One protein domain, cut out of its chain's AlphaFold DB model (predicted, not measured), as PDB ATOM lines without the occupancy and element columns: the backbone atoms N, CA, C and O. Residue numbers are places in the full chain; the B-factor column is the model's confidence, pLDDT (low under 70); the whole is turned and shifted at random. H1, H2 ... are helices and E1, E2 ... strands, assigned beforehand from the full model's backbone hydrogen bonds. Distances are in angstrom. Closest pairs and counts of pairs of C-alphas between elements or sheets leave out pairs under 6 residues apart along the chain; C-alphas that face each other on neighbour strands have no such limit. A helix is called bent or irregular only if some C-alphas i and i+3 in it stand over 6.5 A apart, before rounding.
ATOM      1  N   THR A  22     -13.252 -63.869  29.087       55.06
ATOM      2  CA  THR A  22     -14.323 -62.878  28.890       55.06
ATOM      3  C   THR A  22     -14.446 -61.934  30.083       55.06
ATOM      4  O   THR A  22     -14.599 -60.728  29.876       55.06
ATOM      5  N   GLY A  23     -14.289 -62.428  31.313       59.12
ATOM      6  CA  GLY A  23     -14.298 -61.647  32.552       59.12
ATOM      7  C   GLY A  23     -13.131 -60.665  32.639       59.12
ATOM      8  O   GLY A  23     -13.332 -59.494  32.967       59.12
ATOM      9  N   SER A  24     -11.927 -61.083  32.231       64.06
ATOM     10  CA  SER A  24     -10.758 -60.194  32.131       64.06
ATOM     11  C   SER A  24     -10.989 -59.072  31.111       64.06
ATOM     12  O   SER A  24     -10.786 -57.891  31.406       64.06
ATOM     13  N   ALA A  25     -11.531 -59.401  29.931       71.25
ATOM     14  CA  ALA A  25     -11.892 -58.404  28.922       71.25
ATOM     15  C   ALA A  25     -12.990 -57.441  29.410       71.25
ATOM     16  O   ALA A  25     -12.933 -56.238  29.126       71.25
ATOM     17  N   HIS A  26     -13.974 -57.944  30.160       77.31
ATOM     18  CA  HIS A  26     -15.028 -57.126  30.753       77.31
ATOM     19  C   HIS A  26     -14.479 -56.161  31.804       77.31
ATOM     20  O   HIS A  26     -14.829 -54.981  31.771       77.31
ATOM     21  N   ALA A  27     -13.572 -56.625  32.668       82.31
ATOM     22  CA  ALA A  27     -12.929 -55.803  33.688       82.31
ATOM     23  C   ALA A  27     -12.173 -54.609  33.080       82.31
ATOM     24  O   ALA A  27     -12.248 -53.492  33.594       82.31
ATOM     25  N   PHE A  28     -11.499 -54.800  31.941       85.06
ATOM     26  CA  PHE A  28     -10.827 -53.697  31.244       85.06
ATOM     27  C   PHE A  28     -11.799 -52.684  30.632       85.06
ATOM     28  O   PHE A  28     -11.506 -51.488  30.622       85.06
ATOM     29  N   ARG A  29     -12.959 -53.136  30.140       89.12
ATOM     30  CA  ARG A  29     -13.991 -52.256  29.562       89.12
ATOM     31  C   ARG A  29     -14.705 -51.417  30.613       89.12
ATOM     32  O   ARG A  29     -15.142 -50.310  30.300       89.12
ATOM     33  N   THR A  30     -14.841 -51.935  31.830       91.31
ATOM     34  CA  THR A  30     -15.582 -51.282  32.916       91.31
ATOM     35  C   THR A  30     -14.688 -50.546  33.909       91.31
ATOM     36  O   THR A  30     -15.207 -49.874  34.799       91.31
ATOM     37  N   ALA A  31     -13.362 -50.606  33.748       93.25
ATOM     38  CA  ALA A  31     -12.423 -49.887  34.600       93.25
ATOM     39  C   ALA A  31     -12.745 -48.376  34.609       93.25
ATOM     40  O   ALA A  31     -12.671 -47.743  33.552       93.25
ATOM     41  N   PRO A  32     -13.082 -47.774  35.768       93.88
ATOM     42  CA  PRO A  32     -13.533 -46.379  35.836       93.88
ATOM     43  C   PRO A  32     -12.408 -45.377  35.564       93.88
ATOM     44  O   PRO A  32     -12.644 -44.277  35.066       93.88
ATOM     45  N   ILE A  33     -11.171 -45.764  35.876       94.06
ATOM     46  CA  ILE A  33      -9.958 -44.967  35.704       94.06
ATOM     47  C   ILE A  33      -8.891 -45.852  35.081       94.06
ATOM     48  O   ILE A  33      -8.716 -46.998  35.494       94.06
ATOM     49  N   PHE A  34      -8.142 -45.317  34.123       93.81
ATOM     50  CA  PHE A  34      -7.050 -46.049  33.491       93.81
ATOM     51  C   PHE A  34      -5.926 -45.116  33.040       93.81
ATOM     52  O   PHE A  34      -6.109 -43.916  32.813       93.81
ATOM     53  N   THR A  35      -4.720 -45.669  32.932       93.88
ATOM     54  CA  THR A  35      -3.530 -44.928  32.506       93.88
ATOM     55  C   THR A  35      -3.442 -44.842  30.987       93.88
ATOM     56  O   THR A  35      -4.023 -45.634  30.246       93.88
ATOM     57  N   GLY A  36      -2.662 -43.883  30.495       93.56
ATOM     58  CA  GLY A  36      -2.369 -43.785  29.073       93.56
ATOM     59  C   GLY A  36      -1.609 -44.996  28.520       93.56
ATOM     60  O   GLY A  36      -1.792 -45.318  27.351       93.56
ATOM     61  N   ASP A  37      -0.815 -45.678  29.352       91.94
ATOM     62  CA  ASP A  37      -0.162 -46.943  28.988       91.94
ATOM     63  C   ASP A  37      -1.214 -48.045  28.769       91.94
ATOM     64  O   ASP A  37      -1.180 -48.739  27.757       91.94
ATOM     65  N   ALA A  38      -2.217 -48.143  29.651       91.75
ATOM     66  CA  ALA A  38      -3.324 -49.088  29.483       91.75
ATOM     67  C   ALA A  38      -4.132 -48.809  28.204       91.75
ATOM     68  O   ALA A  38      -4.467 -49.737  27.473       91.75
ATOM     69  N   LEU A  39      -4.383 -47.533  27.885       93.69
ATOM     70  CA  LEU A  39      -5.033 -47.152  26.628       93.69
ATOM     71  C   LEU A  39      -4.219 -47.578  25.398       93.69
ATOM     72  O   LEU A  39      -4.799 -48.000  24.402       93.69
ATOM     73  N   GLN A  40      -2.891 -47.449  25.454       93.69
ATOM     74  CA  GLN A  40      -2.016 -47.846  24.352       93.69
ATOM     75  C   GLN A  40      -2.028 -49.364  24.138       93.69
ATOM     76  O   GLN A  40      -2.028 -49.805  22.991       93.69
ATOM     77  N   SER A  41      -2.079 -50.143  25.220       91.62
ATOM     78  CA  SER A  41      -2.116 -51.607  25.161       91.62
ATOM     79  C   SER A  41      -3.484 -52.167  24.756       91.62
ATOM     80  O   SER A  41      -3.546 -53.099  23.962       91.62
ATOM     81  N   LEU A  42      -4.580 -51.615  25.289       92.12
ATOM     82  CA  LEU A  42      -5.947 -52.109  25.052       92.12
ATOM     83  C   LEU A  42      -6.574 -51.551  23.766       92.12
ATOM     84  O   LEU A  42      -7.451 -52.176  23.169       92.12
ATOM     85  N   GLY A  43      -6.143 -50.365  23.337       91.81
ATOM     86  CA  GLY A  43      -6.670 -49.682  22.165       91.81
ATOM     87  C   GLY A  43      -8.003 -48.962  22.400       91.81
ATOM     88  O   GLY A  43      -8.691 -49.106  23.413       91.81
ATOM     89  N   THR A  44      -8.387 -48.146  21.419       90.88
ATOM     90  CA  THR A  44      -9.580 -47.291  21.498       90.88
ATOM     91  C   THR A  44     -10.887 -48.048  21.301       90.88
ATOM     92  O   THR A  44     -11.932 -47.526  21.657       90.88
ATOM     93  N   THR A  45     -10.850 -49.261  20.750       90.88
ATOM     94  CA  THR A  45     -12.047 -50.101  20.583       90.88
ATOM     95  C   THR A  45     -12.563 -50.608  21.929       90.88
ATOM     96  O   THR A  45     -13.769 -50.700  22.130       90.88
ATOM     97  N   VAL A  46     -11.657 -50.909  22.865       90.94
ATOM     98  CA  VAL A  46     -12.004 -51.346  24.227       90.94
ATOM     99  C   VAL A  46     -12.423 -50.156  25.094       90.94
ATOM    100  O   VAL A  46     -13.316 -50.286  25.924       90.94
ATOM    101  N   LEU A  47     -11.808 -48.988  24.872       92.00
ATOM    102  CA  LEU A  47     -12.021 -47.759  25.645       92.00
ATOM    103  C   LEU A  47     -12.489 -46.608  24.728       92.00
ATOM    104  O   LEU A  47     -11.728 -45.658  24.497       92.00
ATOM    105  N   PRO A  48     -13.711 -46.691  24.162       91.38
ATOM    106  CA  PRO A  48     -14.162 -45.807  23.084       91.38
ATOM    107  C   PRO A  48     -14.404 -44.368  23.539       91.38
ATOM    108  O   PRO A  48     -14.033 -43.433  22.828       91.38
ATOM    109  N   GLN A  49     -14.963 -44.190  24.737       92.75
ATOM    110  CA  GLN A  49     -15.325 -42.894  25.296       92.75
ATOM    111  C   GLN A  49     -14.575 -42.658  26.614       92.75
ATOM    112  O   GLN A  49     -14.613 -43.472  27.537       92.75
ATOM    113  N   ARG A  50     -13.802 -41.571  26.647       93.81
ATOM    114  CA  ARG A  50     -12.825 -41.284  27.699       93.81
ATOM    115  C   ARG A  50     -12.450 -39.814  27.737       93.81
ATOM    116  O   ARG A  50     -12.330 -39.169  26.693       93.81
ATOM    117  N   ALA A  51     -12.124 -39.332  28.924       95.19
ATOM    118  CA  ALA A  51     -11.669 -37.966  29.129       95.19
ATOM    119  C   ALA A  51     -10.469 -37.910  30.077       95.19
ATOM    120  O   ALA A  51     -10.287 -38.757  30.949       95.19
ATOM    121  N   LEU A  52      -9.588 -36.949  29.836       94.81
ATOM    122  CA  LEU A  52      -8.356 -36.712  30.561       94.81
ATOM    123  C   LEU A  52      -8.705 -36.103  31.913       94.81
ATOM    124  O   LEU A  52      -9.116 -34.954  31.998       94.81
ATOM    125  N   TYR A  53      -8.467 -36.868  32.967       94.56
ATOM    126  CA  TYR A  53      -8.731 -36.445  34.335       94.56
ATOM    127  C   TYR A  53      -7.498 -35.828  34.997       94.56
ATOM    128  O   TYR A  53      -7.589 -34.979  35.879       94.56
ATOM    129  N   GLY A  54      -6.305 -36.233  34.558       93.81
ATOM    130  CA  GLY A  54      -5.077 -35.662  35.079       93.81
ATOM    131  C   GLY A  54      -3.825 -36.351  34.570       93.81
ATOM    132  O   GLY A  54      -3.778 -36.908  33.470       93.81
ATOM    133  N   ARG A  55      -2.775 -36.296  35.392       93.94
ATOM    134  CA  ARG A  55      -1.498 -36.942  35.100       93.94
ATOM    135  C   ARG A  55      -0.949 -37.683  36.309       93.94
ATOM    136  O   ARG A  55      -0.968 -37.163  37.422       93.94
ATOM    137  N   VAL A  56      -0.363 -38.846  36.068       92.56
ATOM    138  CA  VAL A  56       0.356 -39.622  37.079       92.56
ATOM    139  C   VAL A  56       1.665 -38.905  37.425       92.56
ATOM    140  O   VAL A  56       2.495 -38.603  36.554       92.56
ATOM    141  N   LEU A  57       1.850 -38.581  38.706       92.31
ATOM    142  CA  LEU A  57       3.059 -37.917  39.207       92.31
ATOM    143  C   LEU A  57       4.182 -38.916  39.494       92.31
ATOM    144  O   LEU A  57       5.313 -38.703  39.050       92.31
ATOM    145  N   ALA A  58       3.835 -40.003  40.175       90.94
ATOM    146  CA  ALA A  58       4.686 -41.142  40.479       90.94
ATOM    147  C   ALA A  58       3.800 -42.379  40.691       90.94
ATOM    148  O   ALA A  58       2.612 -42.237  40.987       90.94
ATOM    149  N   GLN A  59       4.382 -43.565  40.554       89.12
ATOM    150  CA  GLN A  59       3.764 -44.839  40.911       89.12
ATOM    151  C   GLN A  59       4.741 -45.668  41.745       89.12
ATOM    152  O   GLN A  59       5.950 -45.616  41.525       89.12
ATOM    153  N   GLN A  60       4.216 -46.413  42.712       89.38
ATOM    154  CA  GLN A  60       4.991 -47.307  43.568       89.38
ATOM    155  C   GLN A  60       4.419 -48.711  43.424       89.38
ATOM    156  O   GLN A  60       3.572 -49.133  44.204       89.38
ATOM    157  N   VAL A  61       4.846 -49.401  42.368       86.44
ATOM    158  CA  VAL A  61       4.412 -50.767  42.060       86.44
ATOM    159  C   VAL A  61       5.663 -51.615  41.802       86.44
ATOM    160  O   VAL A  61       6.518 -51.181  41.022       86.44
ATOM    161  N   PRO A  62       5.816 -52.789  42.445       90.19
ATOM    162  CA  PRO A  62       6.950 -53.677  42.197       90.19
ATOM    163  C   PRO A  62       7.071 -54.018  40.709       90.19
ATOM    164  O   PRO A  62       6.070 -54.312  40.067       90.19
ATOM    165  N   ASN A  63       8.291 -54.001  40.165       89.75
ATOM    166  CA  ASN A  63       8.593 -54.294  38.753       89.75
ATOM    167  C   ASN A  63       8.048 -53.288  37.720       89.75
ATOM    168  O   ASN A  63       8.153 -53.535  36.520       89.75
ATOM    169  N   PHE A  64       7.525 -52.137  38.151       85.25
ATOM    170  CA  PHE A  64       7.138 -51.044  37.257       85.25
ATOM    171  C   PHE A  64       8.074 -49.837  37.415       85.25
ATOM    172  O   PHE A  64       8.610 -49.599  38.501       85.25
ATOM    173  N   PRO A  65       8.274 -49.032  36.355       88.25
ATOM    174  CA  PRO A  65       9.063 -47.808  36.459       88.25
ATOM    175  C   PRO A  65       8.398 -46.815  37.423       88.25
ATOM    176  O   PRO A  65       7.177 -46.758  37.512       88.25
ATOM    177  N   LEU A  66       9.179 -45.960  38.093       88.50
ATOM    178  CA  LEU A  66       8.652 -44.929  39.010       88.50
ATOM    179  C   LEU A  66       7.652 -43.971  38.332       88.50
ATOM    180  O   LEU A  66       6.801 -43.366  38.987       88.50
ATOM    181  N   ARG A  67       7.771 -43.794  37.013       88.12
ATOM    182  CA  ARG A  67       6.852 -43.005  36.192       88.12
ATOM    183  C   ARG A  67       6.400 -43.845  34.995       88.12
ATOM    184  O   ARG A  67       7.266 -44.427  34.345       88.12
ATOM    185  N   PRO A  68       5.093 -43.874  34.683       88.12
ATOM    186  CA  PRO A  68       4.600 -44.519  33.469       88.12
ATOM    187  C   PRO A  68       5.118 -43.797  32.219       88.12
ATOM    188  O   PRO A  68       5.441 -42.601  32.281       88.12
ATOM    189  N   HIS A  69       5.173 -44.508  31.091       90.31
ATOM    190  CA  HIS A  69       5.653 -43.946  29.823       90.31
ATOM    191  C   HIS A  69       4.694 -42.853  29.348       90.31
ATOM    192  O   HIS A  69       5.091 -41.716  29.076       90.31
ATOM    193  N   ASN A  70       3.402 -43.167  29.352       92.31
ATOM    194  CA  ASN A  70       2.320 -42.233  29.139       92.31
ATOM    195  C   ASN A  70       1.682 -41.856  30.478       92.31
ATOM    196  O   ASN A  70       0.893 -42.581  31.080       92.31
ATOM    197  N   ARG A  71       2.001 -40.642  30.923       93.94
ATOM    198  CA  ARG A  71       1.566 -40.115  32.220       93.94
ATOM    199  C   ARG A  71       0.111 -39.670  32.263       93.94
ATOM    200  O   ARG A  71      -0.306 -39.186  33.309       93.94
ATOM    201  N   LYS A  72      -0.648 -39.756  31.172       95.12
ATOM    202  CA  LYS A  72      -2.057 -39.345  31.162       95.12
ATOM    203  C   LYS A  72      -2.884 -40.298  32.024       95.12
ATOM    204  O   LYS A  72      -2.674 -41.508  31.985       95.12
ATOM    205  N   LEU A  73      -3.805 -39.737  32.795       94.94
ATOM    206  CA  LEU A  73      -4.803 -40.479  33.556       94.94
ATOM    207  C   LEU A  73      -6.175 -40.130  32.989       94.94
ATOM    208  O   LEU A  73      -6.512 -38.949  32.883       94.94
ATOM    209  N   TYR A  74      -6.937 -41.150  32.620       95.88
ATOM    210  CA  TYR A  74      -8.238 -41.007  31.985       95.88
ATOM    211  C   TYR A  74      -9.347 -41.528  32.888       95.88
ATOM    212  O   TYR A  74      -9.150 -42.512  33.599       95.88
ATOM    213  N   ILE A  75     -10.511 -40.895  32.801       95.44
ATOM    214  CA  ILE A  75     -11.779 -41.437  33.286       95.44
ATOM    215  C   ILE A  75     -12.484 -42.121  32.116       95.44
ATOM    216  O   ILE A  75     -12.544 -41.584  31.004       95.44
ATOM    217  N   ASN A  76     -13.016 -43.306  32.386       94.88
ATOM    218  CA  ASN A  76     -13.879 -44.046  31.484       94.88
ATOM    219  C   ASN A  76     -15.311 -43.531  31.620       94.88
ATOM    220  O   ASN A  76     -16.038 -43.914  32.531       94.88
ATOM    221  N   THR A  77     -15.726 -42.661  30.705       92.75
ATOM    222  CA  THR A  77     -17.092 -42.121  30.691       92.75
ATOM    223  C   THR A  77     -18.072 -43.024  29.940       92.75
ATOM    224  O   THR A  77     -19.208 -42.621  29.699       92.75
ATOM    225  N   ASN A  78     -17.643 -44.234  29.559       91.31
ATOM    226  CA  ASN A  78     -18.461 -45.248  28.894       91.31
ATOM    227  C   ASN A  78     -18.967 -46.347  29.846       91.31
ATOM    228  O   ASN A  78     -19.778 -47.176  29.444       91.31
ATOM    229  N   ALA A  79     -18.463 -46.391  31.081       89.88
ATOM    230  CA  ALA A  79     -18.829 -47.397  32.071       89.88
ATOM    231  C   ALA A  79     -19.443 -46.734  33.312       89.88
ATOM    232  O   ALA A  79     -18.968 -45.676  33.731       89.88
ATOM    233  N   PRO A  80     -20.484 -47.331  33.919       91.62
ATOM    234  CA  PRO A  80     -21.047 -46.812  35.155       91.62
ATOM    235  C   PRO A  80     -20.065 -47.018  36.312       91.62
ATOM    236  O   PRO A  80     -19.500 -48.098  36.478       91.62
ATOM    237  N   PHE A  81     -19.890 -45.993  37.143       93.56
ATOM    238  CA  PHE A  81     -19.129 -46.094  38.383       93.56
ATOM    239  C   PHE A  81     -19.630 -45.103  39.430       93.56
ATOM    240  O   PHE A  81     -20.239 -44.082  39.110       93.56
ATOM    241  N   SER A  82     -19.310 -45.399  40.686       94.44
ATOM    242  CA  SER A  82     -19.510 -44.499  41.818       94.44
ATOM    243  C   SER A  82     -18.158 -43.984  42.293       94.44
ATOM    244  O   SER A  82     -17.185 -44.735  42.349       94.44
ATOM    245  N   ALA A  83     -18.091 -42.705  42.652       93.38
ATOM    246  CA  ALA A  83     -16.881 -42.086  43.170       93.38
ATOM    247  C   ALA A  83     -17.188 -41.288  44.438       93.38
ATOM    248  O   ALA A  83     -18.197 -40.587  44.517       93.38
ATOM    249  N   LEU A  84     -16.283 -41.370  45.413       95.06
ATOM    250  CA  LEU A  84     -16.322 -40.581  46.638       95.06
ATOM    251  C   LEU A  84     -15.093 -39.668  46.678       95.06
ATOM    252  O   LEU A  84     -13.958 -40.143  46.637       95.06
ATOM    253  N   VAL A  85     -15.313 -38.354  46.762       94.19
ATOM    254  CA  VAL A  85     -14.237 -37.352  46.813       94.19
ATOM    255  C   VAL A  85     -14.153 -36.759  48.219       94.19
ATOM    256  O   VAL A  85     -15.001 -35.967  48.628       94.19
ATOM    257  N   CYS A  86     -13.101 -37.116  48.955       94.88
ATOM    258  CA  CYS A  86     -12.850 -36.659  50.325       94.88
ATOM    259  C   CYS A  86     -11.525 -35.894  50.433       94.88
ATOM    260  O   CYS A  86     -10.650 -36.003  49.578       94.88
ATOM    261  N   GLY A  87     -11.367 -35.102  51.495       93.25
ATOM    262  CA  GLY A  87     -10.163 -34.303  51.722       93.25
ATOM    263  C   GLY A  87     -10.394 -33.103  52.636       93.25
ATOM    264  O   GLY A  87     -11.530 -32.674  52.865       93.25
ATOM    265  N   VAL A  88      -9.305 -32.532  53.143       93.56
ATOM    266  CA  VAL A  88      -9.331 -31.360  54.031       93.56
ATOM    267  C   VAL A  88      -9.839 -30.100  53.315       93.56
ATOM    268  O   VAL A  88      -9.952 -30.055  52.085       93.56
ATOM    269  N   GLN A  89     -10.209 -29.060  54.064       88.94
ATOM    270  CA  GLN A  89     -10.590 -27.776  53.466       88.94
ATOM    271  C   GLN A  89      -9.450 -27.241  52.584       88.94
ATOM    272  O   GLN A  89      -8.284 -27.311  52.956       88.94
ATOM    273  N   GLY A  90      -9.786 -26.754  51.386       88.38
ATOM    274  CA  GLY A  90      -8.793 -26.251  50.431       88.38
ATOM    275  C   GLY A  90      -7.999 -27.323  49.672       88.38
ATOM    276  O   GLY A  90      -7.190 -26.968  48.825       88.38
ATOM    277  N   SER A  91      -8.246 -28.624  49.882       92.88
ATOM    278  CA  SER A  91      -7.510 -29.699  49.188       92.88
ATOM    279  C   SER A  91      -7.904 -29.919  47.717       92.88
ATOM    280  O   SER A  91      -7.461 -30.890  47.112       92.88
ATOM    281  N   GLY A  92      -8.785 -29.083  47.157       92.00
ATOM    282  CA  GLY A  92      -9.238 -29.199  45.766       92.00
ATOM    283  C   GLY A  92     -10.325 -30.251  45.507       92.00
ATOM    284  O   GLY A  92     -10.451 -30.704  44.380       92.00
ATOM    285  N   LYS A  93     -11.123 -30.651  46.509       93.88
ATOM    286  CA  LYS A  93     -12.224 -31.627  46.321       93.88
ATOM    287  C   LYS A  93     -13.207 -31.214  45.225       93.88
ATOM    288  O   LYS A  93     -13.483 -31.983  44.316       93.88
ATOM    289  N   SER A  94     -13.735 -30.001  45.328       90.88
ATOM    290  CA  SER A  94     -14.725 -29.463  44.403       90.88
ATOM    291  C   SER A  94     -14.135 -29.218  43.012       90.88
ATOM    292  O   SER A  94     -14.800 -29.494  42.015       90.88
ATOM    293  N   HIS A  95     -12.849 -28.860  42.946       92.31
ATOM    294  CA  HIS A  95     -12.090 -28.826  41.702       92.31
ATOM    295  C   HIS A  95     -12.012 -30.214  41.049       92.31
ATOM    296  O   HIS A  95     -12.368 -30.354  39.883       92.31
ATOM    297  N   SER A  96     -11.634 -31.256  41.797       94.38
ATOM    298  CA  SER A  96     -11.604 -32.642  41.303       94.38
ATOM    299  C   SER A  96     -12.975 -33.102  40.801       94.38
ATOM    300  O   SER A  96     -13.077 -33.666  39.712       94.38
ATOM    301  N   THR A  97     -14.047 -32.803  41.541       94.88
ATOM    302  CA  THR A  97     -15.424 -33.085  41.106       94.88
ATOM    303  C   THR A  97     -15.790 -32.315  39.836       94.88
ATOM    304  O   THR A  97     -16.430 -32.868  38.948       94.88
ATOM    305  N   SER A  98     -15.361 -31.059  39.707       94.06
ATOM    306  CA  SER A  98     -15.623 -30.246  38.513       94.06
ATOM    307  C   SER A  98     -14.877 -30.769  37.289       94.06
ATOM    308  O   SER A  98     -15.462 -30.814  36.216       94.06
ATOM    309  N   VAL A  99     -13.633 -31.238  37.435       93.94
ATOM    310  CA  VAL A  99     -12.877 -31.890  36.345       93.94
ATOM    311  C   VAL A  99     -13.528 -33.219  35.941       93.94
ATOM    312  O   VAL A  99     -13.559 -33.567  34.758       93.94
ATOM    313  N   LEU A 100     -14.094 -33.958  36.901       95.19
ATOM    314  CA  LEU A 100     -14.876 -35.159  36.608       95.19
ATOM    315  C   LEU A 100     -16.151 -34.824  35.819       95.19
ATOM    316  O   LEU A 100     -16.470 -35.503  34.849       95.19
ATOM    317  N   LEU A 101     -16.864 -33.762  36.196       95.50
ATOM    318  CA  LEU A 101     -18.031 -33.288  35.452       95.50
ATOM    319  C   LEU A 101     -17.643 -32.753  34.064       95.50
ATOM    320  O   LEU A 101     -18.284 -33.112  33.085       95.50
ATOM    321  N   GLU A 102     -16.566 -31.972  33.946       94.12
ATOM    322  CA  GLU A 102     -16.004 -31.510  32.665       94.12
ATOM    323  C   GLU A 102     -15.736 -32.696  31.728       94.12
ATOM    324  O   GLU A 102     -16.139 -32.677  30.565       94.12
ATOM    325  N   SER A 103     -15.147 -33.766  32.271       92.75
ATOM    326  CA  SER A 103     -14.863 -35.019  31.565       92.75
ATOM    327  C   SER A 103     -16.115 -35.696  30.992       92.75
ATOM    328  O   SER A 103     -16.037 -36.365  29.961       92.75
ATOM    329  N   CYS A 104     -17.264 -35.526  31.647       93.56
ATOM    330  CA  CYS A 104     -18.539 -36.119  31.246       93.56
ATOM    331  C   CYS A 104     -19.381 -35.208  30.342       93.56
ATOM    332  O   CYS A 104     -20.204 -35.719  29.585       93.56
ATOM    333  N   LEU A 105     -19.213 -33.885  30.436       94.06
ATOM    334  CA  LEU A 105     -20.142 -32.899  29.871       94.06
ATOM    335  C   LEU A 105     -19.591 -32.142  28.654       94.06
ATOM    336  O   LEU A 105     -20.374 -31.689  27.822       94.06
ATOM    337  N   MET A 106     -18.269 -31.966  28.537       91.94
ATOM    338  CA  MET A 106     -17.683 -31.032  27.565       91.94
ATOM    339  C   MET A 106     -16.965 -31.743  26.417       91.94
ATOM    340  O   MET A 106     -16.026 -32.515  26.614       91.94
ATOM    341  N   LYS A 107     -17.362 -31.420  25.178       88.81
ATOM    342  CA  LYS A 107     -16.646 -31.858  23.972       88.81
ATOM    343  C   LYS A 107     -15.471 -30.926  23.692       88.81
ATOM    344  O   LYS A 107     -15.664 -29.774  23.307       88.81
ATOM    345  N   ASP A 108     -14.259 -31.453  23.821       89.25
ATOM    346  CA  ASP A 108     -13.033 -30.825  23.330       89.25
ATOM    347  C   ASP A 108     -11.992 -31.913  23.027       89.25
ATOM    348  O   ASP A 108     -11.743 -32.794  23.852       89.25
ATOM    349  N   ALA A 109     -11.344 -31.847  21.861       87.62
ATOM    350  CA  ALA A 109     -10.340 -32.835  21.450       87.62
ATOM    351  C   ALA A 109      -9.132 -32.921  22.407       87.62
ATOM    352  O   ALA A 109      -8.408 -33.919  22.419       87.62
ATOM    353  N   ARG A 110      -8.893 -31.879  23.215       89.12
ATOM    354  CA  ARG A 110      -7.836 -31.830  24.235       89.12
ATOM    355  C   ARG A 110      -8.254 -32.508  25.539       89.12
ATOM    356  O   ARG A 110      -7.374 -32.969  26.263       89.12
ATOM    357  N   LEU A 111      -9.558 -32.574  25.822       88.19
ATOM    358  CA  LEU A 111     -10.107 -33.308  26.962       88.19
ATOM    359  C   LEU A 111     -10.155 -34.804  26.664       88.19
ATOM    360  O   LEU A 111      -9.860 -35.600  27.539       88.19
ATOM    361  N   GLY A 112     -10.439 -35.217  25.432       89.25
ATOM    362  CA  GLY A 112     -10.425 -36.630  25.068       89.25
ATOM    363  C   GLY A 112     -11.407 -36.953  23.957       89.25
ATOM    364  O   GLY A 112     -11.610 -36.162  23.040       89.25
ATOM    365  N   THR A 113     -11.997 -38.141  24.032       91.00
ATOM    366  CA  THR A 113     -12.977 -38.630  23.065       91.00
ATOM    367  C   THR A 113     -14.311 -38.787  23.778       91.00
ATOM    368  O   THR A 113     -14.502 -39.733  24.537       91.00
ATOM    369  N   LEU A 114     -15.218 -37.844  23.530       89.06
ATOM    370  CA  LEU A 114     -16.564 -37.812  24.098       89.06
ATOM    371  C   LEU A 114     -17.584 -37.671  22.952       89.06
ATOM    372  O   LEU A 114     -18.049 -36.560  22.678       89.06
ATOM    373  N   PRO A 115     -17.852 -38.755  22.194       87.06
ATOM    374  CA  PRO A 115     -18.813 -38.724  21.095       87.06
ATOM    375  C   PRO A 115     -20.211 -38.356  21.596       87.06
ATOM    376  O   PRO A 115     -20.851 -37.496  20.993       87.06
ATOM    377  N   GLU A 116     -20.612 -38.902  22.747       87.44
ATOM    378  CA  GLU A 116     -21.911 -38.675  23.382       87.44
ATOM    379  C   GLU A 116     -21.703 -38.123  24.805       87.44
ATOM    380  O   GLU A 116     -21.442 -38.889  25.740       87.44
ATOM    381  N   PRO A 117     -21.751 -36.789  24.998       91.06
ATOM    382  CA  PRO A 117     -21.658 -36.176  26.310       91.06
ATOM    383  C   PRO A 117     -22.835 -36.611  27.157       91.06
ATOM    384  O   PRO A 117     -23.972 -36.693  26.690       91.06
ATOM    385  N   LEU A 118     -22.545 -36.869  28.420       92.75
ATOM    386  CA  LEU A 118     -23.550 -37.253  29.386       92.75
ATOM    387  C   LEU A 118     -24.354 -36.023  29.820       92.75
ATOM    388  O   LEU A 118     -23.991 -34.876  29.562       92.75
ATOM    389  N   SER A 119     -25.453 -36.273  30.522       93.19
ATOM    390  CA  SER A 119     -26.149 -35.255  31.310       93.19
ATOM    391  C   SER A 119     -25.804 -35.439  32.784       93.19
ATOM    392  O   SER A 119     -25.555 -36.560  33.229       93.19
ATOM    393  N   ALA A 120     -25.802 -34.351  33.551       95.00
ATOM    394  CA  ALA A 120     -25.517 -34.390  34.982       95.00
ATOM    395  C   ALA A 120     -26.651 -33.762  35.792       95.00
ATOM    396  O   ALA A 120     -27.177 -32.708  35.440       95.00
ATOM    397  N   ILE A 121     -26.972 -34.398  36.918       96.06
ATOM    398  CA  ILE A 121     -27.802 -33.832  37.982       96.06
ATOM    399  C   ILE A 121     -26.894 -33.650  39.195       96.06
ATOM    400  O   ILE A 121     -26.225 -34.590  39.620       96.06
ATOM    401  N   VAL A 122     -26.859 -32.435  39.746       95.12
ATOM    402  CA  VAL A 122     -26.016 -32.092  40.896       95.12
ATOM    403  C   VAL A 122     -26.900 -31.632  42.046       95.12
ATOM    404  O   VAL A 122     -27.532 -30.580  41.977       95.12
ATOM    405  N   PHE A 123     -26.906 -32.404  43.132       92.75
ATOM    406  CA  PHE A 123     -27.505 -31.986  44.396       92.75
ATOM    407  C   PHE A 123     -26.462 -31.219  45.200       92.75
ATOM    408  O   PHE A 123     -25.528 -31.799  45.755       92.75
ATOM    409  N   HIS A 124     -26.598 -29.898  45.226       88.81
ATOM    410  CA  HIS A 124     -25.696 -29.028  45.960       88.81
ATOM    411  C   HIS A 124     -26.322 -28.607  47.287       88.81
ATOM    412  O   HIS A 124     -27.401 -28.019  47.318       88.81
ATOM    413  N   TYR A 125     -25.618 -28.894  48.376       84.38
ATOM    414  CA  TYR A 125     -25.951 -28.390  49.696       84.38
ATOM    415  C   TYR A 125     -25.000 -27.247  50.049       84.38
ATOM    416  O   TYR A 125     -23.786 -27.448  50.089       84.38
ATOM    417  N   ASP A 126     -25.559 -26.069  50.320       73.69
ATOM    418  CA  ASP A 126     -24.824 -24.901  50.801       73.69
ATOM    419  C   ASP A 126     -25.530 -24.308  52.026       73.69
ATOM    420  O   ASP A 126     -26.758 -24.233  52.097       73.69
ATOM    421  N   VAL A 134     -23.821 -15.507  49.254       77.06
ATOM    422  CA  VAL A 134     -24.137 -16.741  48.526       77.06
ATOM    423  C   VAL A 134     -23.433 -16.710  47.173       77.06
ATOM    424  O   VAL A 134     -23.623 -15.765  46.405       77.06
ATOM    425  N   GLN A 135     -22.599 -17.711  46.906       85.25
ATOM    426  CA  GLN A 135     -21.885 -17.854  45.637       85.25
ATOM    427  C   GLN A 135     -22.575 -18.906  44.760       85.25
ATOM    428  O   GLN A 135     -23.266 -19.784  45.283       85.25
ATOM    429  N   PRO A 136     -22.408 -18.844  43.429       89.88
ATOM    430  CA  PRO A 136     -22.817 -19.934  42.557       89.88
ATOM    431  C   PRO A 136     -22.172 -21.259  42.972       89.88
ATOM    432  O   PRO A 136     -21.008 -21.296  43.375       89.88
ATOM    433  N   CYS A 137     -22.906 -22.358  42.805       89.38
ATOM    434  CA  CYS A 137     -22.346 -23.701  42.931       89.38
ATOM    435  C   CYS A 137     -21.129 -23.852  42.003       89.38
ATOM    436  O   CYS A 137     -21.196 -23.469  40.834       89.38
ATOM    437  N   GLU A 138     -20.042 -24.461  42.484       89.31
ATOM    438  CA  GLU A 138     -18.805 -24.611  41.699       89.31
ATOM    439  C   GLU A 138     -19.036 -25.352  40.370       89.31
ATOM    440  O   GLU A 138     -18.488 -24.962  39.344       89.31
ATOM    441  N   ALA A 139     -19.943 -26.335  40.347       93.12
ATOM    442  CA  ALA A 139     -20.316 -27.047  39.124       93.12
ATOM    443  C   ALA A 139     -20.935 -26.130  38.051       93.12
ATOM    444  O   ALA A 139     -20.780 -26.387  36.858       93.12
ATOM    445  N   ALA A 140     -21.600 -25.037  38.443       94.38
ATOM    446  CA  ALA A 140     -22.184 -24.095  37.493       94.38
ATOM    447  C   ALA A 140     -21.117 -23.310  36.717       94.38
ATOM    448  O   ALA A 140     -21.395 -22.859  35.608       94.38
ATOM    449  N   TYR A 141     -19.888 -23.188  37.235       94.00
ATOM    450  CA  TYR A 141     -18.791 -22.523  36.522       94.00
ATOM    451  C   TYR A 141     -18.335 -23.275  35.266       94.00
ATOM    452  O   TYR A 141     -17.681 -22.669  34.419       94.00
ATOM    453  N   LEU A 142     -18.728 -24.541  35.082       93.81
ATOM    454  CA  LEU A 142     -18.495 -25.273  33.830       93.81
ATOM    455  C   LEU A 142     -19.157 -24.593  32.621       93.81
ATOM    456  O   LEU A 142     -18.658 -24.701  31.506       93.81
ATOM    457  N   SER A 143     -20.227 -23.826  32.849       94.31
ATOM    458  CA  SER A 143     -20.871 -22.993  31.823       94.31
ATOM    459  C   SER A 143     -19.991 -21.836  31.319       94.31
ATOM    460  O   SER A 143     -20.240 -21.284  30.246       94.31
ATOM    461  N   SER A 144     -18.943 -21.480  32.074       93.50
ATOM    462  CA  SER A 144     -18.093 -20.306  31.867       93.50
ATOM    463  C   SER A 144     -16.613 -20.684  31.701       93.50
ATOM    464  O   SER A 144     -15.784 -20.332  32.550       93.50
ATOM    465  N   PRO A 145     -16.241 -21.377  30.614       90.19
ATOM    466  CA  PRO A 145     -14.868 -21.801  30.396       90.19
ATOM    467  C   PRO A 145     -13.926 -20.604  30.198       90.19
ATOM    468  O   PRO A 145     -14.322 -19.518  29.770       90.19
ATOM    469  N   ASP A 146     -12.639 -20.813  30.486       91.12
ATOM    470  CA  ASP A 146     -11.611 -19.788  30.294       91.12
ATOM    471  C   ASP A 146     -11.542 -19.327  28.826       91.12
ATOM    472  O   ASP A 146     -11.507 -20.141  27.904       91.12
ATOM    473  N   LYS A 147     -11.462 -18.012  28.593       88.69
ATOM    474  CA  LYS A 147     -11.533 -17.428  27.239       88.69
ATOM    475  C   LYS A 147     -10.401 -17.875  26.311       88.69
ATOM    476  O   LYS A 147     -10.564 -17.851  25.092       88.69
ATOM    477  N   VAL A 148      -9.246 -18.244  26.867       89.94
ATOM    478  CA  VAL A 148      -8.062 -18.641  26.097       89.94
ATOM    479  C   VAL A 148      -7.963 -20.160  26.052       89.94
ATOM    480  O   VAL A 148      -7.910 -20.759  24.978       89.94
ATOM    481  N   ARG A 149      -7.968 -20.804  27.220       88.00
ATOM    482  CA  ARG A 149      -7.817 -22.252  27.357       88.00
ATOM    483  C   ARG A 149      -9.063 -22.998  26.915       88.00
ATOM    484  O   ARG A 149      -8.912 -24.067  26.348       88.00
ATOM    485  N   GLY A 150     -10.256 -22.460  27.119       85.12
ATOM    486  CA  GLY A 150     -11.536 -23.077  26.769       85.12
ATOM    487  C   GLY A 150     -12.109 -22.650  25.417       85.12
ATOM    488  O   GLY A 150     -13.230 -23.022  25.107       85.12
ATOM    489  N   LYS A 151     -11.358 -21.903  24.595       84.81
ATOM    490  CA  LYS A 151     -11.851 -21.289  23.345       84.81
ATOM    491  C   LYS A 151     -12.591 -22.243  22.391       84.81
ATOM    492  O   LYS A 151     -13.500 -21.805  21.697       84.81
ATOM    493  N   CYS A 152     -12.174 -23.506  22.321       85.56
ATOM    494  CA  CYS A 152     -12.763 -24.511  21.427       85.56
ATOM    495  C   CYS A 152     -13.713 -25.483  22.138       85.56
ATOM    496  O   CYS A 152     -14.261 -26.366  21.481       85.56
ATOM    497  N   ALA A 153     -13.876 -25.354  23.455       87.94
ATOM    498  CA  ALA A 153     -14.736 -26.232  24.223       87.94
ATOM    499  C   ALA A 153     -16.185 -25.756  24.114       87.94
ATOM    500  O   ALA A 153     -16.455 -24.555  24.161       87.94
ATOM    501  N   VAL A 154     -17.113 -26.702  23.993       89.56
ATOM    502  CA  VAL A 154     -18.548 -26.410  24.068       89.56
ATOM    503  C   VAL A 154     -18.975 -26.544  25.532       89.56
ATOM    504  O   VAL A 154     -18.948 -27.664  26.050       89.56
ATOM    505  N   PRO A 155     -19.301 -25.437  26.228       91.31
ATOM    506  CA  PRO A 155     -19.760 -25.506  27.609       91.31
ATOM    507  C   PRO A 155     -21.181 -26.083  27.695       91.31
ATOM    508  O   PRO A 155     -21.956 -25.925  26.748       91.31
ATOM    509  N   PRO A 156     -21.545 -26.723  28.817       93.50
ATOM    510  CA  PRO A 156     -22.903 -27.190  29.041       93.50
ATOM    511  C   PRO A 156     -23.851 -26.025  29.355       93.50
ATOM    512  O   PRO A 156     -23.470 -25.060  30.026       93.50
ATOM    513  N   ASP A 157     -25.110 -26.169  28.945       95.38
ATOM    514  CA  ASP A 157     -26.208 -25.349  29.455       95.38
ATOM    515  C   ASP A 157     -26.573 -25.811  30.871       95.38
ATOM    516  O   ASP A 157     -26.837 -26.991  31.112       95.38
ATOM    517  N   VAL A 158     -26.608 -24.881  31.826       96.69
ATOM    518  CA  VAL A 158     -26.854 -25.198  33.237       96.69
ATOM    519  C   VAL A 158     -28.209 -24.647  33.662       96.69
ATOM    520  O   VAL A 158     -28.423 -23.436  33.697       96.69
ATOM    521  N   THR A 159     -29.127 -25.531  34.058       97.38
ATOM    522  CA  THR A 159     -30.388 -25.130  34.702       97.38
ATOM    523  C   THR A 159     -30.267 -25.274  36.214       97.38
ATOM    524  O   THR A 159     -30.012 -26.364  36.720       97.38
ATOM    525  N   VAL A 160     -30.463 -24.172  36.940       96.06
ATOM    526  CA  VAL A 160     -30.425 -24.155  38.407       96.06
ATOM    527  C   VAL A 160     -31.859 -24.162  38.919       96.06
ATOM    528  O   VAL A 160     -32.582 -23.177  38.765       96.06
ATOM    529  N   LEU A 161     -32.259 -25.278  39.522       95.81
ATOM    530  CA  LEU A 161     -33.592 -25.460  40.090       95.81
ATOM    531  C   LEU A 161     -33.598 -25.042  41.560       95.81
ATOM    532  O   LEU A 161     -32.812 -25.545  42.363       95.81
ATOM    533  N   VAL A 162     -34.483 -24.111  41.912       92.31
ATOM    534  CA  VAL A 162     -34.576 -23.553  43.271       92.31
ATOM    535  C   VAL A 162     -36.023 -23.489  43.723       92.31
ATOM    536  O   VAL A 162     -36.922 -23.352  42.899       92.31
ATOM    537  N   LEU A 163     -36.278 -23.543  45.032       89.06
ATOM    538  CA  LEU A 163     -37.640 -23.354  45.535       89.06
ATOM    539  C   LEU A 163     -38.218 -22.017  45.031       89.06
ATOM    540  O   LEU A 163     -37.475 -21.028  44.984       89.06
ATOM    541  N   PRO A 164     -39.524 -21.943  44.699       90.19
ATOM    542  CA  PRO A 164     -40.128 -20.739  44.123       90.19
ATOM    543  C   PRO A 164     -39.874 -19.455  44.928       90.19
ATOM    544  O   PRO A 164     -39.673 -18.391  44.346       90.19
ATOM    545  N   SER A 165     -39.803 -19.555  46.260       88.12
ATOM    546  CA  SER A 165     -39.493 -18.437  47.164       88.12
ATOM    547  C   SER A 165     -38.087 -17.847  46.978       88.12
ATOM    548  O   SER A 165     -37.873 -16.670  47.258       88.12
ATOM    549  N   ASN A 166     -37.138 -18.629  46.460       88.56
ATOM    550  CA  ASN A 166     -35.727 -18.259  46.335       88.56
ATOM    551  C   ASN A 166     -35.312 -17.888  44.903       88.56
ATOM    552  O   ASN A 166     -34.140 -17.592  44.662       88.56
ATOM    553  N   ILE A 167     -36.248 -17.843  43.949       92.38
ATOM    554  CA  ILE A 167     -35.921 -17.599  42.537       92.38
ATOM    555  C   ILE A 167     -35.242 -16.245  42.299       92.38
ATOM    556  O   ILE A 167     -34.241 -16.176  41.590       92.38
ATOM    557  N   GLN A 168     -35.744 -15.162  42.904       91.94
ATOM    558  CA  GLN A 168     -35.210 -13.813  42.680       91.94
ATOM    559  C   GLN A 168     -33.811 -13.622  43.289       91.94
ATOM    560  O   GLN A 168     -32.931 -13.127  42.582       91.94
ATOM    561  N   PRO A 169     -33.549 -14.032  44.549       91.00
ATOM    562  CA  PRO A 169     -32.190 -14.059  45.082       91.00
ATOM    563  C   PRO A 169     -31.233 -14.884  44.218       91.00
ATOM    564  O   PRO A 169     -30.151 -14.410  43.883       91.00
ATOM    565  N   MET A 170     -31.639 -16.085  43.801       91.62
ATOM    566  CA  MET A 170     -30.763 -16.988  43.051       91.62
ATOM    567  C   MET A 170     -30.480 -16.478  41.637       91.62
ATOM    568  O   MET A 170     -29.343 -16.548  41.185       91.62
ATOM    569  N   LYS A 171     -31.445 -15.836  40.969       94.06
ATOM    570  CA  LYS A 171     -31.180 -15.129  39.707       94.06
ATOM    571  C   LYS A 171     -30.071 -14.087  39.840       94.06
ATOM    572  O   LYS A 171     -29.275 -13.957  38.921       94.06
ATOM    573  N   LYS A 172     -29.986 -13.378  40.973       92.81
ATOM    574  CA  LYS A 172     -28.901 -12.414  41.229       92.81
ATOM    575  C   LYS A 172     -27.559 -13.110  41.459       92.81
ATOM    576  O   LYS A 172     -26.562 -12.652  40.916       92.81
ATOM    577  N   VAL A 173     -27.543 -14.206  42.222       92.06
ATOM    578  CA  VAL A 173     -26.320 -14.985  42.501       92.06
ATOM    579  C   VAL A 173     -25.690 -15.509  41.210       92.06
ATOM    580  O   VAL A 173     -24.492 -15.358  41.007       92.06
ATOM    581  N   TYR A 174     -26.503 -16.069  40.312       94.25
ATOM    582  CA  TYR A 174     -26.028 -16.690  39.071       94.25
ATOM    583  C   TYR A 174     -25.942 -15.720  37.877       94.25
ATOM    584  O   TYR A 174     -25.543 -16.136  36.795       94.25
ATOM    585  N   ALA A 175     -26.272 -14.433  38.049       93.69
ATOM    586  CA  ALA A 175     -26.357 -13.457  36.954       93.69
ATOM    587  C   ALA A 175     -25.042 -13.247  36.184       93.69
ATOM    588  O   ALA A 175     -25.066 -12.816  35.033       93.69
ATOM    589  N   SER A 176     -23.897 -13.502  36.823       92.31
ATOM    590  CA  SER A 176     -22.574 -13.333  36.215       92.31
ATOM    591  C   SER A 176     -22.149 -14.504  35.327       92.31
ATOM    592  O   SER A 176     -21.176 -14.362  34.585       92.31
ATOM    593  N   LEU A 177     -22.842 -15.647  35.396       94.50
ATOM    594  CA  LEU A 177     -22.478 -16.844  34.648       94.50
ATOM    595  C   LEU A 177     -23.244 -16.914  33.312       94.50
ATOM    596  O   LEU A 177     -24.476 -16.840  33.308       94.50
ATOM    597  N   PRO A 178     -22.546 -17.061  32.170       93.00
ATOM    598  CA  PRO A 178     -23.185 -17.310  30.882       93.00
ATOM    599  C   PRO A 178     -23.852 -18.689  30.870       93.00
ATOM    600  O   PRO A 178     -23.431 -19.583  31.587       93.00
ATOM    601  N   ASN A 179     -24.865 -18.886  30.023       93.50
ATOM    602  CA  ASN A 179     -25.531 -20.186  29.834       93.50
ATOM    603  C   ASN A 179     -26.112 -20.800  31.128       93.50
ATOM    604  O   ASN A 179     -26.293 -22.015  31.219       93.50
ATOM    605  N   VAL A 180     -26.425 -19.961  32.129       97.00
ATOM    606  CA  VAL A 180     -27.088 -20.379  33.370       97.00
ATOM    607  C   VAL A 180     -28.527 -19.873  33.429       97.00
ATOM    608  O   VAL A 180     -28.826 -18.704  33.188       97.00
ATOM    609  N   ARG A 181     -29.430 -20.787  33.782       97.12
ATOM    610  CA  ARG A 181     -30.879 -20.695  33.590       97.12
ATOM    611  C   ARG A 181     -31.594 -21.023  34.909       97.12
ATOM    612  O   ARG A 181     -31.843 -22.186  35.210       97.12
ATOM    613  N   VAL A 182     -31.864 -20.012  35.745       96.50
ATOM    614  CA  VAL A 182     -32.495 -20.215  37.071       96.50
ATOM    615  C   VAL A 182     -34.013 -20.323  36.944       96.50
ATOM    616  O   VAL A 182     -34.677 -19.354  36.556       96.50
ATOM    617  N   GLU A 183     -34.566 -21.464  37.343       97.06
ATOM    618  CA  GLU A 183     -35.994 -21.770  37.261       97.06
ATOM    619  C   GLU A 183     -36.546 -22.369  38.562       97.06
ATOM    620  O   GLU A 183     -35.788 -22.848  39.411       97.06
ATOM    621  N   PRO A 184     -37.874 -22.295  38.772       95.25
ATOM    622  CA  PRO A 184     -38.489 -22.833  39.972       95.25
ATOM    623  C   PRO A 184     -38.531 -24.366  39.935       95.25
ATOM    624  O   PRO A 184     -38.944 -24.974  38.950       95.25
ATOM    625  N   LEU A 185     -38.154 -24.989  41.048       92.88
ATOM    626  CA  LEU A 185     -38.358 -26.407  41.298       92.88
ATOM    627  C   LEU A 185     -39.817 -26.630  41.700       92.88
ATOM    628  O   LEU A 185     -40.252 -26.182  42.764       92.88
ATOM    629  N   HIS A 186     -40.554 -27.337  40.851       89.12
ATOM    630  CA  HIS A 186     -41.905 -27.802  41.130       89.12
ATOM    631  C   HIS A 186     -41.919 -29.323  41.217       89.12
ATOM    632  O   HIS A 186     -41.245 -29.999  40.443       89.12
ATOM    633  N   PHE A 187     -42.708 -29.847  42.149       85.69
ATOM    634  CA  PHE A 187     -43.017 -31.269  42.228       85.69
ATOM    635  C   PHE A 187     -44.380 -31.504  41.593       85.69
ATOM    636  O   PHE A 187     -45.303 -30.709  41.803       85.69
ATOM    637  N   ALA A 188     -44.494 -32.573  40.812       86.75
ATOM    638  CA  ALA A 188     -45.776 -32.980  40.272       86.75
ATOM    639  C   ALA A 188     -46.701 -33.366  41.447       86.75
ATOM    640  O   ALA A 188     -46.236 -34.033  42.379       86.75
ATOM    641  N   PRO A 189     -47.975 -32.936  41.466       83.62
ATOM    642  CA  PRO A 189     -48.921 -33.295  42.525       83.62
ATOM    643  C   PRO A 189     -49.004 -34.803  42.795       83.62
ATOM    644  O   PRO A 189     -49.250 -35.208  43.927       83.62
TER     645      PRO A 189
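AT A GLANCE: This is residues 22 to 126 and 134 to 189 of the 238 residues of an uncharacterized protein of Phlebiopsis gigantea 11061_1 CR5-6 (UniProt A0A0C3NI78). A three-stranded sheet, E1, E3 and E2, lies toward one end of an elongated body and a two-stranded sheet, E4 and E5, toward the other, with helices H3 and H4 side by side between them. H3 packs on the first sheet and H4 on the second; H2 lies on the first sheet's opposite face, H1 is at that end of the body, and H5 packs on E5 at the other. The printed part has 161 residues with five named helices and five named strands, in the order H1 E1 H2 E2 E3 H3 H4 E4 H5 E5. The class is mixed, helices and strands, with 69 residues in named elements, under half; the first sheet is antiparallel, the second parallel. The whole is only just loose, close to compact, with a radius of gyration of the C-alphas of 18.6 A and spans of 60 by 36 by 31 A.

HOW THE PARTS SIT: E3, residues 72 to 76, is the inner strand between E1, residues 33 to 35, and E2, residues 50 to 55. N 34 and O 74 are within hydrogen-bond range at 3.0 A; across the hairpin E2 and E3, N 75 and O 51 are at 2.8 A. H3, residues 93 to 105, lies over E2 at a height over the sheet of 9.8 A, making two layers, a helix on one face of a sheet; C-alphas of Ala 51 and Ser 103 are closest, 5.0 A. H2, residues 36 to 42, is on the opposite face, over none of the strands; E1, H2 and E2 form a split strand-helix-strand unit, two strands running the same way with E3 between them, its crossover right-handed. H1, residues 22 to 30, is not on the sheet but near H2. H4, residues 138 to 143, touches H3, with C-alphas of Ser 98 and Ala 139 closest at 5.7 A, the same way at a shallow tilt of 32 degrees, only just short of steep. E4, residues 158 to 162, and E5, residues 180 to 184, are parallel; N 181 and O 158 are at 2.8 A. With H5, residues 164 to 173, they form a strand-helix-strand unit, a helix between two parallel neighbours, its crossover right-handed; C-alphas of Pro 164 and Pro 184 are closest, 4.9 A. O i to N i+4 pairs are within range throughout H1, H2 and H3, in 4 of 6 in H5 and 0 of 2 in H4, where 3 of 3 O i to N i+3 pairs are.

IN THESE COORDINATES: H1 begins at C-alpha 22, (-14.323, -62.878, 28.890). H3 measures 18.3 A, H5 15.0 A and E2 14.2 A. H5 is irregular: C-alphas 165 and 168 are 7.7 A apart. E5 ends at C-alpha 184, (-38.489, -22.833, 39.972).

THE WHOLE: The C-alphas farthest apart, of Asn 63 and Pro 189, are 61.3 A apart. Residues 127 to 133 are not printed, and C-alphas 126 and 134 are 8.5 A apart across this cut. The links E2 to E3, E3 to H3 and H4 to E4 are long; residues 60 to 65 and 87 to 92 stand free. The model's pLDDT is under 70 at residues 22 to 24.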